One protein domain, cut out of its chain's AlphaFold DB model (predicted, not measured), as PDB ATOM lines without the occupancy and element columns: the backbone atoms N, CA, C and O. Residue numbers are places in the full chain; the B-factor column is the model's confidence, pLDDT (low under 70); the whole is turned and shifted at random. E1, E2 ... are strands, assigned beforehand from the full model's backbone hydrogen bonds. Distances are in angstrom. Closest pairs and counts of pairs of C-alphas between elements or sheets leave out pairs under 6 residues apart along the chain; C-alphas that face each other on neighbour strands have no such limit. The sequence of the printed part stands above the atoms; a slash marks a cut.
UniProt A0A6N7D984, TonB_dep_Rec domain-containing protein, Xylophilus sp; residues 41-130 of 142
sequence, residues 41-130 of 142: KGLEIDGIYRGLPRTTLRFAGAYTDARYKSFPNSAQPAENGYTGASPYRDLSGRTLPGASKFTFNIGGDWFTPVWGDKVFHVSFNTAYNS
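Overview. This is residues 41 to 130 of the 142 residues of the protein "TonB_dep_Rec domain-containing protein" of Xylophilus sp (UniProt A0A6N7D984). Picture a long, narrow ribbon, a single-layer sheet of four antiparallel strands, with a long loop that extends from one end of it. The pairing is staggered, E3 and E4 reaching past E1 and E2 at one end, while E2 runs on toward the loop, residues 71 to 101, at the other. The 90 printed residues hold no named helix and four named strands, E1, E2, E3 and E4 along the chain and in the same order across the sheet; the class is all strand. The whole is extended, with a radius of gyration of the C-alphas of 23.0 A, and is a rod spanning 78 by 25 by 13 A.

Arrangement. Begin inside the sheet with its inner strands, E2 at residues 55 to 70 and E3 at residues 102 to 114. They form an antiparallel hairpin at 167 degrees; look at C-alphas 61 and 104, which face each other at 4.3 A, and at N 58 and O 107, 2.8 A apart and within hydrogen-bond range. The C-alphas that face each other run from 55 and 110 to 63 and 102. On one side of E2 find the edge strand E1, residues 41 to 49, its antiparallel hairpin partner at 175 degrees, with N 49 and O 57 within hydrogen-bond range at 2.8 A. Beside E3 is the other edge strand, E4, residues 118 to 129, antiparallel at 173 degrees and again a hairpin, with N 112 and O 120 within hydrogen-bond range at 2.8 A. E1 and E4 are apart. The four strands make a meander, each the antiparallel neighbour of the one before, and the sheet is twisted, its C-alphas up to 5.9 A off their best plane.

Along the chain. Find C-alpha 41 at (140.410, 125.168, 104.360); from there E1 runs 26.7 A to Tyr 49. E2, the longest strand by residues, runs 47.8 A from Thr 55 to C-alpha 70 at (149.707, 134.832, 96.374). E3 covers 39.9 A from Phe 102 to Val 114, and E4 covers 37.3 A from Lys 118 to C-alpha 129 at (150.343, 112.063, 108.396).

Size, cuts and confidence. Look to Gly 84 and Gly 116 for the two C-alphas farthest apart, 77.9 A. The link from E2 to E3 is long, with 31 residues; within it residues 74 to 75 pair antiparallel with residues 88 to 89. The other two links are tight. The printed part has no cut, its mean pLDDT is 95.7, and no printed residue is under 70.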
ATOM      1  N   LYS A  41     141.777 125.695 104.324       97.56
ATOM      2  CA  LYS A  41     140.410 125.168 104.360       97.56
ATOM      3  C   LYS A  41     140.476 123.667 104.595       97.56
ATOM      4  O   LYS A  41     141.450 123.037 104.198       97.56
ATOM      5  N   GLY A  42     139.445 123.097 105.193       97.44
ATOM      6  CA  GLY A  42     139.478 121.689 105.534       97.44
ATOM      7  C   GLY A  42     138.212 121.199 106.200       97.44
ATOM      8  O   GLY A  42     137.257 121.959 106.370       97.44
ATOM      9  N   LEU A  43     138.246 119.922 106.554       98.12
ATOM     10  CA  LEU A  43     137.256 119.247 107.376       98.12
ATOM     11  C   LEU A  43     137.996 118.497 108.478       98.12
ATOM     12  O   LEU A  43     138.997 117.838 108.201       98.12
ATOM     13  N   GLU A  44     137.471 118.572 109.691       98.00
ATOM     14  CA  GLU A  44     137.991 117.864 110.855       98.00
ATOM     15  C   GLU A  44     136.870 117.021 111.454       98.00
ATOM     16  O   GLU A  44     135.710 117.441 111.492       98.00
ATOM     17  N   ILE A  45     137.218 115.814 111.884       97.88
ATOM     18  CA  ILE A  45     136.326 114.895 112.578       97.88
ATOM     19  C   ILE A  45     137.085 114.373 113.792       97.88
ATOM     20  O   ILE A  45     138.182 113.839 113.654       97.88
ATOM     21  N   ASP A  46     136.480 114.491 114.964       97.94
ATOM     22  CA  ASP A  46     136.980 113.939 116.218       97.94
ATOM     23  C   ASP A  46     135.819 113.238 116.923       97.94
ATOM     24  O   ASP A  46     134.675 113.708 116.890       97.94
ATOM     25  N   GLY A  47     136.091 112.083 117.514       98.00
ATOM     26  CA  GLY A  47     135.091 111.313 118.214       98.00
ATOM     27  C   GLY A  47     135.660 110.300 119.192       98.00
ATOM     28  O   GLY A  47     136.749 109.738 119.046       98.00
ATOM     29  N   ILE A  48     134.835 110.011 120.197       98.12
ATOM     30  CA  ILE A  48     135.066 108.948 121.168       98.12
ATOM     31  C   ILE A  48     133.842 108.039 121.178       98.12
ATOM     32  O   ILE A  48     132.712 108.506 121.309       98.12
ATOM     33  N   TYR A  49     134.069 106.733 121.095       98.00
ATOM     34  CA  TYR A  49     133.026 105.720 121.142       98.00
ATOM     35  C   TYR A  49     133.223 104.784 122.338       98.00
ATOM     36  O   TYR A  49     134.266 104.151 122.492       98.00
ATOM     37  N   ARG A  50     132.192 104.695 123.186       97.56
ATOM     38  CA  ARG A  50     132.148 103.850 124.398       97.56
ATOM     39  C   ARG A  50     130.982 102.857 124.387       97.56
ATOM     40  O   ARG A  50     130.532 102.418 125.435       97.56
ATOM     41  N   GLY A  51     130.457 102.527 123.204       96.81
ATOM     42  CA  GLY A  51     129.342 101.580 123.078       96.81
ATOM     43  C   GLY A  51     129.740 100.116 123.289       96.81
ATOM     44  O   GLY A  51     128.871  99.259 123.414       96.81
ATOM     45  N   LEU A  52     131.042  99.820 123.348       95.81
ATOM     46  CA  LEU A  52     131.567  98.486 123.612       95.81
ATOM     47  C   LEU A  52     131.851  98.315 125.115       95.81
ATOM     48  O   LEU A  52     132.513  99.170 125.710       95.81
ATOM     49  N   PRO A  53     131.412  97.211 125.744       96.25
ATOM     50  CA  PRO A  53     131.716  96.950 127.143       96.25
ATOM     51  C   PRO A  53     133.220  96.955 127.400       96.25
ATOM     52  O   PRO A  53     133.973  96.221 126.765       96.25
ATOM     53  N   ARG A  54     133.640  97.751 128.389       96.31
ATOM     54  CA  ARG A  54     135.033  97.849 128.852       96.31
ATOM     55  C   ARG A  54     136.042  98.315 127.793       96.31
ATOM     56  O   ARG A  54     137.242  98.211 128.028       96.31
ATOM     57  N   THR A  55     135.572  98.856 126.670       97.94
ATOM     58  CA  THR A  55     136.416  99.389 125.598       97.94
ATOM     59  C   THR A  55     136.091 100.859 125.366       97.94
ATOM     60  O   THR A  55     134.927 101.248 125.301       97.94
ATOM     61  N   THR A  56     137.118 101.685 125.188       98.38
ATOM     62  CA  THR A  56     136.970 103.048 124.665       98.38
ATOM     63  C   THR A  56     137.750 103.161 123.370       98.38
ATOM     64  O   THR A  56     138.951 102.916 123.362       98.38
ATOM     65  N   LEU A  57     137.082 103.562 122.291       98.25
ATOM     66  CA  LEU A  57     137.722 103.882 121.019       98.25
ATOM     67  C   LEU A  57     137.774 105.399 120.846       98.25
ATOM     68  O   LEU A  57     136.807 106.093 121.154       98.25
ATOM     69  N   ARG A  58     138.894 105.909 120.348       98.31
ATOM     70  CA  ARG A  58     139.116 107.316 120.006       98.31
ATOM     71  C   ARG A  58     139.556 107.393 118.559       98.31
ATOM     72  O   ARG A  58     140.390 106.594 118.134       98.31
ATOM     73  N   PHE A  59     139.030 108.355 117.826       97.88
ATOM     74  CA  PHE A  59     139.476 108.633 116.474       97.88
ATOM     75  C   PHE A  59     139.462 110.135 116.231       97.88
ATOM     76  O   PHE A  59     138.531 110.828 116.625       97.88
ATOM     77  N   ALA A  60     140.487 110.619 115.548       98.31
ATOM     78  CA  ALA A  60     140.556 111.972 115.037       98.31
ATOM     79  C   ALA A  60     141.112 111.926 113.615       98.31
ATOM     80  O   ALA A  60     142.000 111.129 113.306       98.31
ATOM     81  N   GLY A  61     140.592 112.769 112.737       98.25
ATOM     82  CA  GLY A  61     141.047 112.869 111.364       98.25
ATOM     83  C   GLY A  61     140.802 114.252 110.795       98.25
ATOM     84  O   GLY A  61     139.807 114.899 111.117       98.25
ATOM     85  N   ALA A  62     141.702 114.693 109.924       98.31
ATOM     86  CA  ALA A  62     141.571 115.961 109.231       98.31
ATOM     87  C   ALA A  62     141.951 115.836 107.756       98.31
ATOM     88  O   ALA A  62     142.903 115.145 107.384       98.31
ATOM     89  N   TYR A  63     141.209 116.559 106.922       98.06
ATOM     90  CA  TYR A  63     141.630 116.943 105.584       98.06
ATOM     91  C   TYR A  63     141.927 118.439 105.580       98.06
ATOM     92  O   TYR A  63     141.019 119.243 105.798       98.06
ATOM     93  N   THR A  64     143.167 118.822 105.287       98.12
ATOM     94  CA  THR A  64     143.616 120.217 105.301       98.12
ATOM     95  C   THR A  64     144.218 120.600 103.952       98.12
ATOM     96  O   THR A  64     145.213 120.049 103.494       98.12
ATOM     97  N   ASP A  65     143.634 121.601 103.302       97.56
ATOM     98  CA  ASP A  65     144.141 122.212 102.077       97.56
ATOM     99  C   ASP A  65     144.648 123.626 102.391       97.56
ATOM    100  O   ASP A  65     143.938 124.621 102.218       97.56
ATOM    101  N   ALA A  66     145.881 123.702 102.902       97.62
ATOM    102  CA  ALA A  66     146.576 124.952 103.192       97.62
ATOM    103  C   ALA A  66     147.541 125.318 102.057       97.62
ATOM    104  O   ALA A  66     148.401 124.520 101.686       97.62
ATOM    105  N   ARG A  67     147.394 126.510 101.468       97.38
ATOM    106  CA  ARG A  67     148.142 126.939 100.275       97.38
ATOM    107  C   ARG A  67     148.477 128.420 100.274       97.38
ATOM    108  O   ARG A  67     147.721 129.236 100.807       97.38
ATOM    109  N   TYR A  68     149.517 128.779  99.532       97.94
ATOM    110  CA  TYR A  68     149.743 130.155  99.103       97.94
ATOM    111  C   TYR A  68     148.665 130.562  98.094       97.94
ATOM    112  O   TYR A  68     148.471 129.910  97.069       97.94
ATOM    113  N   LYS A  69     147.939 131.648  98.365       98.00
ATOM    114  CA  LYS A  69     147.042 132.273  97.381       98.00
ATOM    115  C   LYS A  69     147.779 133.292  96.524       98.00
ATOM    116  O   LYS A  69     147.394 133.468  95.376       98.00
ATOM    117  N   SER A  70     148.793 133.945  97.085       97.38
ATOM    118  CA  SER A  70     149.707 134.832  96.374       97.38
ATOM    119  C   SER A  70     151.051 134.837  97.095       97.38
ATOM    120  O   SER A  70     151.109 135.185  98.277       97.38
ATOM    121  N   PHE A  71     152.101 134.420  96.389       96.50
ATOM    122  CA  PHE A  71     153.487 134.535  96.834       96.50
ATOM    123  C   PHE A  71     154.457 134.580  95.634       96.50
ATOM    124  O   PHE A  71     155.217 133.635  95.421       96.50
ATOM    125  N   PRO A  72     154.421 135.659  94.828       94.75
ATOM    126  CA  PRO A  72     155.188 135.755  93.581       94.75
ATOM    127  C   PRO A  72     156.701 135.914  93.784       94.75
ATOM    128  O   PRO A  72     157.473 135.704  92.854       94.75
ATOM    129  N   ASN A  73     157.120 136.312  94.986       92.19
ATOM    130  CA  ASN A  73     158.487 136.697  95.317       92.19
ATOM    131  C   ASN A  73     159.095 135.829  96.435       92.19
ATOM    132  O   ASN A  73     159.757 136.344  97.335       92.19
ATOM    133  N   SER A  74     158.838 134.520  96.418       93.31
ATOM    134  CA  SER A  74     159.490 133.599  97.351       93.31
ATOM    135  C   SER A  74     160.961 133.398  96.997       93.31
ATOM    136  O   SER A  74     161.354 133.600  95.847       93.31
ATOM    137  N   ALA A  75     161.763 132.974  97.973       92.00
ATOM    138  CA  ALA A  75     163.149 132.599  97.728       92.00
ATOM    139  C   ALA A  75     163.226 131.360  96.824       92.00
ATOM    140  O   ALA A  75     162.326 130.514  96.823       92.00
ATOM    141  N   GLN A  76     164.323 131.229  96.084       92.69
ATOM    142  CA  GLN A  76     164.637 129.964  95.425       92.69
ATOM    143  C   GLN A  76     165.048 128.910  96.460       92.69
ATOM    144  O   GLN A  76     165.769 129.246  97.405       92.69
ATOM    145  N   PRO A  77     164.652 127.641  96.278       92.62
ATOM    146  CA  PRO A  77     165.258 126.554  97.025       92.62
ATOM    147  C   PRO A  77     166.716 126.357  96.584       92.62
ATOM    148  O   PRO A  77     167.109 126.780  95.491       92.62
ATOM    149  N   ALA A  78     167.530 125.734  97.438       89.19
ATOM    150  CA  ALA A  78     168.978 125.636  97.236       89.19
ATOM    151  C   ALA A  78     169.353 124.977  95.896       89.19
ATOM    152  O   ALA A  78     170.292 125.414  95.230       89.19
ATOM    153  N   GLU A  79     168.584 123.979  95.455       91.50
ATOM    154  CA  GLU A  79     168.806 123.282  94.186       91.50
ATOM    155  C   GLU A  79     168.580 124.148  92.937       91.50
ATOM    156  O   GLU A  79     169.073 123.821  91.860       91.50
ATOM    157  N   ASN A  80     167.892 125.286  93.076       91.69
ATOM    158  CA  ASN A  80     167.678 126.245  91.993       91.69
ATOM    159  C   ASN A  80     168.756 127.347  91.945       91.69
ATOM    160  O   ASN A  80     168.666 128.249  91.112       91.69
ATOM    161  N   GLY A  81     169.765 127.302  92.822       84.00
ATOM    162  CA  GLY A  81     170.813 128.319  92.962       84.00
ATOM    163  C   GLY A  81     171.936 128.240  91.920       84.00
ATOM    164  O   GLY A  81     173.103 128.151  92.293       84.00
ATOM    165  N   TYR A  82     171.617 128.265  90.624       85.31
ATOM    166  CA  TYR A  82     172.619 128.337  89.549       85.31
ATOM    167  C   TYR A  82     172.981 129.787  89.183       85.31
ATOM    168  O   TYR A  82     172.227 130.728  89.442       85.31
ATOM    169  N   THR A  83     174.137 129.987  88.543       81.94
ATOM    170  CA  THR A  83     174.574 131.312  88.074       81.94
ATOM    171  C   THR A  83     173.540 131.919  87.123       81.94
ATOM    172  O   THR A  83     173.270 131.363  86.062       81.94
ATOM    173  N   GLY A  84     172.981 133.075  87.489       82.62
ATOM    174  CA  GLY A  84     171.948 133.761  86.704       82.62
ATOM    175  C   GLY A  84     170.511 133.315  86.994       82.62
ATOM    176  O   GLY A  84     169.597 133.762  86.302       82.62
ATOM    177  N   ALA A  85     170.286 132.467  88.003       86.19
ATOM    178  CA  ALA A  85     168.941 132.139  88.460       86.19
ATOM    179  C   ALA A  85     168.169 133.404  88.872       86.19
ATOM    180  O   ALA A  85     168.727 134.335  89.459       86.19
ATOM    181  N   SER A  86     166.863 133.422  88.588       88.25
ATOM    182  CA  SER A  86     165.980 134.478  89.088       88.25
ATOM    183  C   SER A  86     166.071 134.532  90.616       88.25
ATOM    184  O   SER A  86     165.913 133.482  91.247       88.25
ATOM    185  N   PRO A  87     166.237 135.724  91.221       86.44
ATOM    186  CA  PRO A  87     166.333 135.862  92.672       86.44
ATOM    187  C   PRO A  87     165.060 135.391  93.376       86.44
ATOM    188  O   PRO A  87     165.105 135.040  94.543       86.44
ATOM    189  N   TYR A  88     163.930 135.348  92.665       91.75
ATOM    190  CA  TYR A  88     162.659 134.922  93.226       91.75
ATOM    191  C   TYR A  88     161.944 133.876  92.374       91.75
ATOM    192  O   TYR A  88     162.159 133.777  91.159       91.75
ATOM    193  N   ARG A  89     161.035 133.143  93.020       93.12
ATOM    194  CA  ARG A  89     160.097 132.198  92.409       93.12
ATOM    195  C   ARG A  89     158.675 132.446  92.907       93.12
ATOM    196  O   ARG A  89     158.460 132.740  94.082       93.12
ATOM    197  N   ASP A  90     157.701 132.234  92.026       95.19
ATOM    198  CA  ASP A  90     156.289 132.240  92.401       95.19
ATOM    199  C   ASP A  90     155.871 130.894  93.018       95.19
ATOM    200  O   ASP A  90     155.959 129.841  92.377       95.19
ATOM    201  N   LEU A  91     155.408 130.928  94.270       96.44
ATOM    202  CA  LEU A  91     154.846 129.773  94.979       96.44
ATOM    203  C   LEU A  91     153.313 129.808  95.073       96.44
ATOM    204  O   LEU A  91     152.713 128.963  95.745       96.44
ATOM    205  N   SER A  92     152.646 130.744  94.395       97.69
ATOM    206  CA  SER A  92     151.184 130.832  94.356       97.69
ATOM    207  C   SER A  92     150.555 129.503  93.911       97.69
ATOM    208  O   SER A  92     150.965 128.872  92.942       97.69
ATOM    209  N   GLY A  93     149.549 129.038  94.654       96.88
ATOM    210  CA  GLY A  93     148.859 127.763  94.426       96.88
ATOM    211  C   GLY A  93     149.534 126.532  95.045       96.88
ATOM    212  O   GLY A  93     148.895 125.473  95.138       96.88
ATOM    213  N   ARG A  94     150.784 126.647  95.512       96.81
ATOM    214  CA  ARG A  94     151.495 125.556  96.193       96.81
ATOM    215  C   ARG A  94     151.001 125.385  97.630       96.81
ATOM    216  O   ARG A  94     150.536 126.335  98.261       96.81
ATOM    217  N   THR A  95     151.069 124.149  98.122       96.62
ATOM    218  CA  THR A  95     150.746 123.803  99.514       96.62
ATOM    219  C   THR A  95     151.772 124.420 100.456       96.62
ATOM    220  O   THR A  95     152.947 124.494 100.106       96.62
ATOM    221  N   LEU A  96     151.313 124.897 101.615       96.69
ATOM    222  CA  LEU A  96     152.207 125.454 102.626       96.69
ATOM    223  C   LEU A  96     153.183 124.383 103.137       96.69
ATOM    224  O   LEU A  96     152.801 123.210 103.235       96.69
ATOM    225  N   PRO A  97     154.418 124.768 103.489       95.69
ATOM    226  CA  PRO A  97     155.346 123.874 104.164       95.69
ATOM    227  C   PRO A  97     154.751 123.396 105.497       95.69
ATOM    228  O   PRO A  97     153.952 124.092 106.124       95.69
ATOM    229  N   GLY A  98     155.082 122.173 105.903       95.00
ATOM    230  CA  GLY A  98     154.572 121.544 107.126       95.00
ATOM    231  C   GLY A  98     153.098 121.117 107.080       95.00
ATOM    232  O   GLY A  98     152.620 120.462 108.006       95.00
ATOM    233  N   ALA A  99     152.354 121.448 106.020       95.56
ATOM    234  CA  ALA A  99     150.928 121.152 105.935       95.56
ATOM    235  C   ALA A  99     150.665 119.792 105.267       95.56
ATOM    236  O   ALA A  99     150.570 119.680 104.042       95.56
ATOM    237  N   SER A 100     150.500 118.756 106.090       96.69
ATOM    238  CA  SER A 100     149.971 117.461 105.641       96.69
ATOM    239  C   SER A 100     148.533 117.612 105.151       96.69
ATOM    240  O   SER A 100     147.712 118.239 105.815       96.69
ATOM    241  N   LYS A 101     148.207 117.007 104.002       96.88
ATOM    242  CA  LYS A 101     146.833 117.041 103.476       96.88
ATOM    243  C   LYS A 101     145.866 116.184 104.269       96.88
ATOM    244  O   LYS A 101     144.712 116.565 104.416       96.88
ATOM    245  N   PHE A 102     146.328 115.025 104.721       98.00
ATOM    246  CA  PHE A 102     145.541 114.095 105.513       98.00
ATOM    247  C   PHE A 102     146.297 113.754 106.785       98.00
ATOM    248  O   PHE A 102     147.476 113.393 106.726       98.00
ATOM    249  N   THR A 103     145.604 113.832 107.913       98.31
ATOM    250  CA  THR A 103     146.107 113.372 109.205       98.31
ATOM    251  C   THR A 103     145.053 112.490 109.856       98.31
ATOM    252  O   THR A 103     143.855 112.741 109.721       98.31
ATOM    253  N   PHE A 104     145.491 111.425 110.523       97.44
ATOM    254  CA  PHE A 104     144.615 110.505 111.243       97.44
ATOM    255  C   PHE A 104     145.281 110.044 112.534       97.44
ATOM    256  O   PHE A 104     146.484 109.793 112.568       97.44
ATOM    257  N   ASN A 105     144.488 109.891 113.585       98.06
ATOM    258  CA  ASN A 105     144.875 109.280 114.843       98.06
ATOM    259  C   ASN A 105     143.753 108.337 115.276       98.06
ATOM    260  O   ASN A 105     142.588 108.728 115.296       98.06
ATOM    261  N   ILE A 106     144.092 107.096 115.598       97.69
ATOM    262  CA  ILE A 106     143.143 106.118 116.120       97.69
ATOM    263  C   ILE A 106     143.749 105.435 117.336       97.69
ATOM    264  O   ILE A 106     144.908 105.013 117.328       97.69
ATOM    265  N   GLY A 107     142.943 105.313 118.383       98.06
ATOM    266  CA  GLY A 107     143.338 104.672 119.620       98.06
ATOM    267  C   GLY A 107     142.211 103.856 120.229       98.06
ATOM    268  O   GLY A 107     141.029 104.117 120.010       98.06
ATOM    269  N   GLY A 108     142.592 102.852 121.005       98.25
ATOM    270  CA  GLY A 108     141.672 101.978 121.708       98.25
ATOM    271  C   GLY A 108     142.246 101.578 123.053       98.25
ATOM    272  O   GLY A 108     143.398 101.164 123.125       98.25
ATOM    273  N   ASP A 109     141.429 101.677 124.093       98.06
ATOM    274  CA  ASP A 109     141.725 101.115 125.408       98.06
ATOM    275  C   ASP A 109     140.736 100.008 125.716       98.06
ATOM    276  O   ASP A 109     139.543 100.142 125.434       98.06
ATOM    277  N   TRP A 110     141.218  98.957 126.363       98.25
ATOM    278  CA  TRP A 110     140.383  97.914 126.928       98.25
ATOM    279  C   TRP A 110     140.860  97.557 128.328       98.25
ATOM    280  O   TRP A 110     142.062  97.449 128.577       98.25
ATOM    281  N   PHE A 111     139.918  97.347 129.241       97.44
ATOM    282  CA  PHE A 111     140.222  96.893 130.591       97.44
ATOM    283  C   PHE A 111     139.354  95.712 131.008       97.44
ATOM    284  O   PHE A 111     138.237  95.520 130.536       97.44
ATOM    285  N   THR A 112     139.839  94.917 131.953       97.06
ATOM    286  CA  THR A 112     139.024  93.893 132.602       97.06
ATOM    287  C   THR A 112     139.461  93.685 134.047       97.06
ATOM    288  O   THR A 112     140.662  93.637 134.313       97.06
ATOM    289  N   PRO A 113     138.522  93.521 134.996       96.19
ATOM    290  CA  PRO A 113     138.858  93.019 136.320       96.19
ATOM    291  C   PRO A 113     139.505  91.634 136.210       96.19
ATOM    292  O   PRO A 113     139.061  90.799 135.418       96.19
ATOM    293  N   VAL A 114     140.541  91.397 137.004       96.25
ATOM    294  CA  VAL A 114     141.243  90.116 137.145       96.25
ATOM    295  C   VAL A 114     141.549  89.896 138.622       96.25
ATOM    296  O   VAL A 114     141.793  90.849 139.349       96.25
ATOM    297  N   TRP A 115     141.512  88.648 139.085       95.62
ATOM    298  CA  TRP A 115     141.867  88.287 140.468       95.62
ATOM    299  C   TRP A 115     141.132  89.075 141.577       95.62
ATOM    300  O   TRP A 115     141.644  89.206 142.680       95.62
ATOM    301  N   GLY A 116     139.916  89.557 141.305       92.69
ATOM    302  CA  GLY A 116     139.043  90.224 142.279       92.69
ATOM    303  C   GLY A 116     139.376  91.698 142.508       92.69
ATOM    304  O   GLY A 116     138.529  92.551 142.265       92.69
ATOM    305  N   ASP A 117     140.600  91.997 142.936       95.25
ATOM    306  CA  ASP A 117     141.048  93.341 143.324       95.25
ATOM    307  C   ASP A 117     141.955  94.025 142.285       95.25
ATOM    308  O   ASP A 117     142.415  95.147 142.500       95.25
ATOM    309  N   LYS A 118     142.212  93.378 141.140       97.12
ATOM    310  CA  LYS A 118     143.126  93.877 140.101       97.12
ATOM    311  C   LYS A 118     142.389  94.176 138.801       97.12
ATOM    312  O   LYS A 118     141.317  93.646 138.517       97.12
ATOM    313  N   VAL A 119     142.994  95.023 137.974       97.38
ATOM    314  CA  VAL A 119     142.514  95.341 136.626       97.38
ATOM    315  C   VAL A 119     143.652  95.122 135.646       97.38
ATOM    316  O   VAL A 119     144.741  95.668 135.809       97.38
ATOM    317  N   PHE A 120     143.389  94.325 134.618       97.75
ATOM    318  CA  PHE A 120     144.236  94.257 133.442       97.75
ATOM    319  C   PHE A 120     143.796  95.341 132.462       97.75
ATOM    320  O   PHE A 120     142.601  95.506 132.223       97.75
ATOM    321  N   HIS A 121     144.751  96.072 131.897       97.81
ATOM    322  CA  HIS A 121     144.498  97.159 130.961       97.81
ATOM    323  C   HIS A 121     145.467  97.071 129.787       97.81
ATOM    324  O   HIS A 121     146.662  96.847 129.976       97.81
ATOM    325  N   VAL A 122     144.946  97.279 128.583       98.06
ATOM    326  CA  VAL A 122     145.729  97.380 127.355       98.06
ATOM    327  C   VAL A 122     145.283  98.611 126.584       98.06
ATOM    328  O   VAL A 122     144.095  98.926 126.530       98.06
ATOM    329  N   SER A 123     146.248  99.293 125.981       97.94
ATOM    330  CA  SER A 123     146.003 100.454 125.136       97.94
ATOM    331  C   SER A 123     146.778 100.325 123.834       97.94
ATOM    332  O   SER A 123     147.864  99.746 123.792       97.94
ATOM    333  N   PHE A 124     146.199 100.860 122.771       98.00
ATOM    334  CA  PHE A 124     146.814 100.982 121.462       98.00
ATOM    335  C   PHE A 124     146.550 102.384 120.923       98.00
ATOM    336  O   PHE A 124     145.448 102.911 121.075       98.00
ATOM    337  N   ASN A 125     147.549 102.980 120.276       97.88
ATOM    338  CA  ASN A 125     147.406 104.253 119.585       97.88
ATOM    339  C   ASN A 125     148.293 104.273 118.342       97.88
ATOM    340  O   ASN A 125     149.456 103.876 118.404       97.88
ATOM    341  N   THR A 126     147.773 104.786 117.232       98.06
ATOM    342  CA  THR A 126     148.550 105.012 116.015       98.06
ATOM    343  C   THR A 126     148.161 106.329 115.368       98.06
ATOM    344  O   THR A 126     146.994 106.720 115.372       98.06
ATOM    345  N   ALA A 127     149.158 107.013 114.815       97.81
ATOM    346  CA  ALA A 127     148.995 108.278 114.124       97.81
ATOM    347  C   ALA A 127     149.636 108.201 112.737       97.81
ATOM    348  O   ALA A 127     150.678 107.572 112.547       97.81
ATOM    349  N   TYR A 128     149.013 108.868 111.775       97.75
ATOM    350  CA  TYR A 128     149.459 108.945 110.394       97.75
ATOM    351  C   TYR A 128     149.336 110.375 109.881       97.75
ATOM    352  O   TYR A 128     148.325 111.041 110.102       97.75
ATOM    353  N   ASN A 129     150.345 110.809 109.131       97.69
ATOM    354  CA  ASN A 129     150.343 112.063 108.396       97.69
ATOM    355  C   ASN A 129     150.763 111.773 106.952       97.69
ATOM    356  O   ASN A 129     151.759 111.086 106.715       97.69
ATOM    357  N   SER A 130     150.006 112.280 105.981       97.50
ATOM    358  CA  SER A 130     150.391 112.199 104.570       97.50
ATOM    359  C   SER A 130     151.644 113.029 104.301       97.50
ATOM    360  O   SER A 130     151.920 113.970 105.039       97.50
TER     361      SER A 130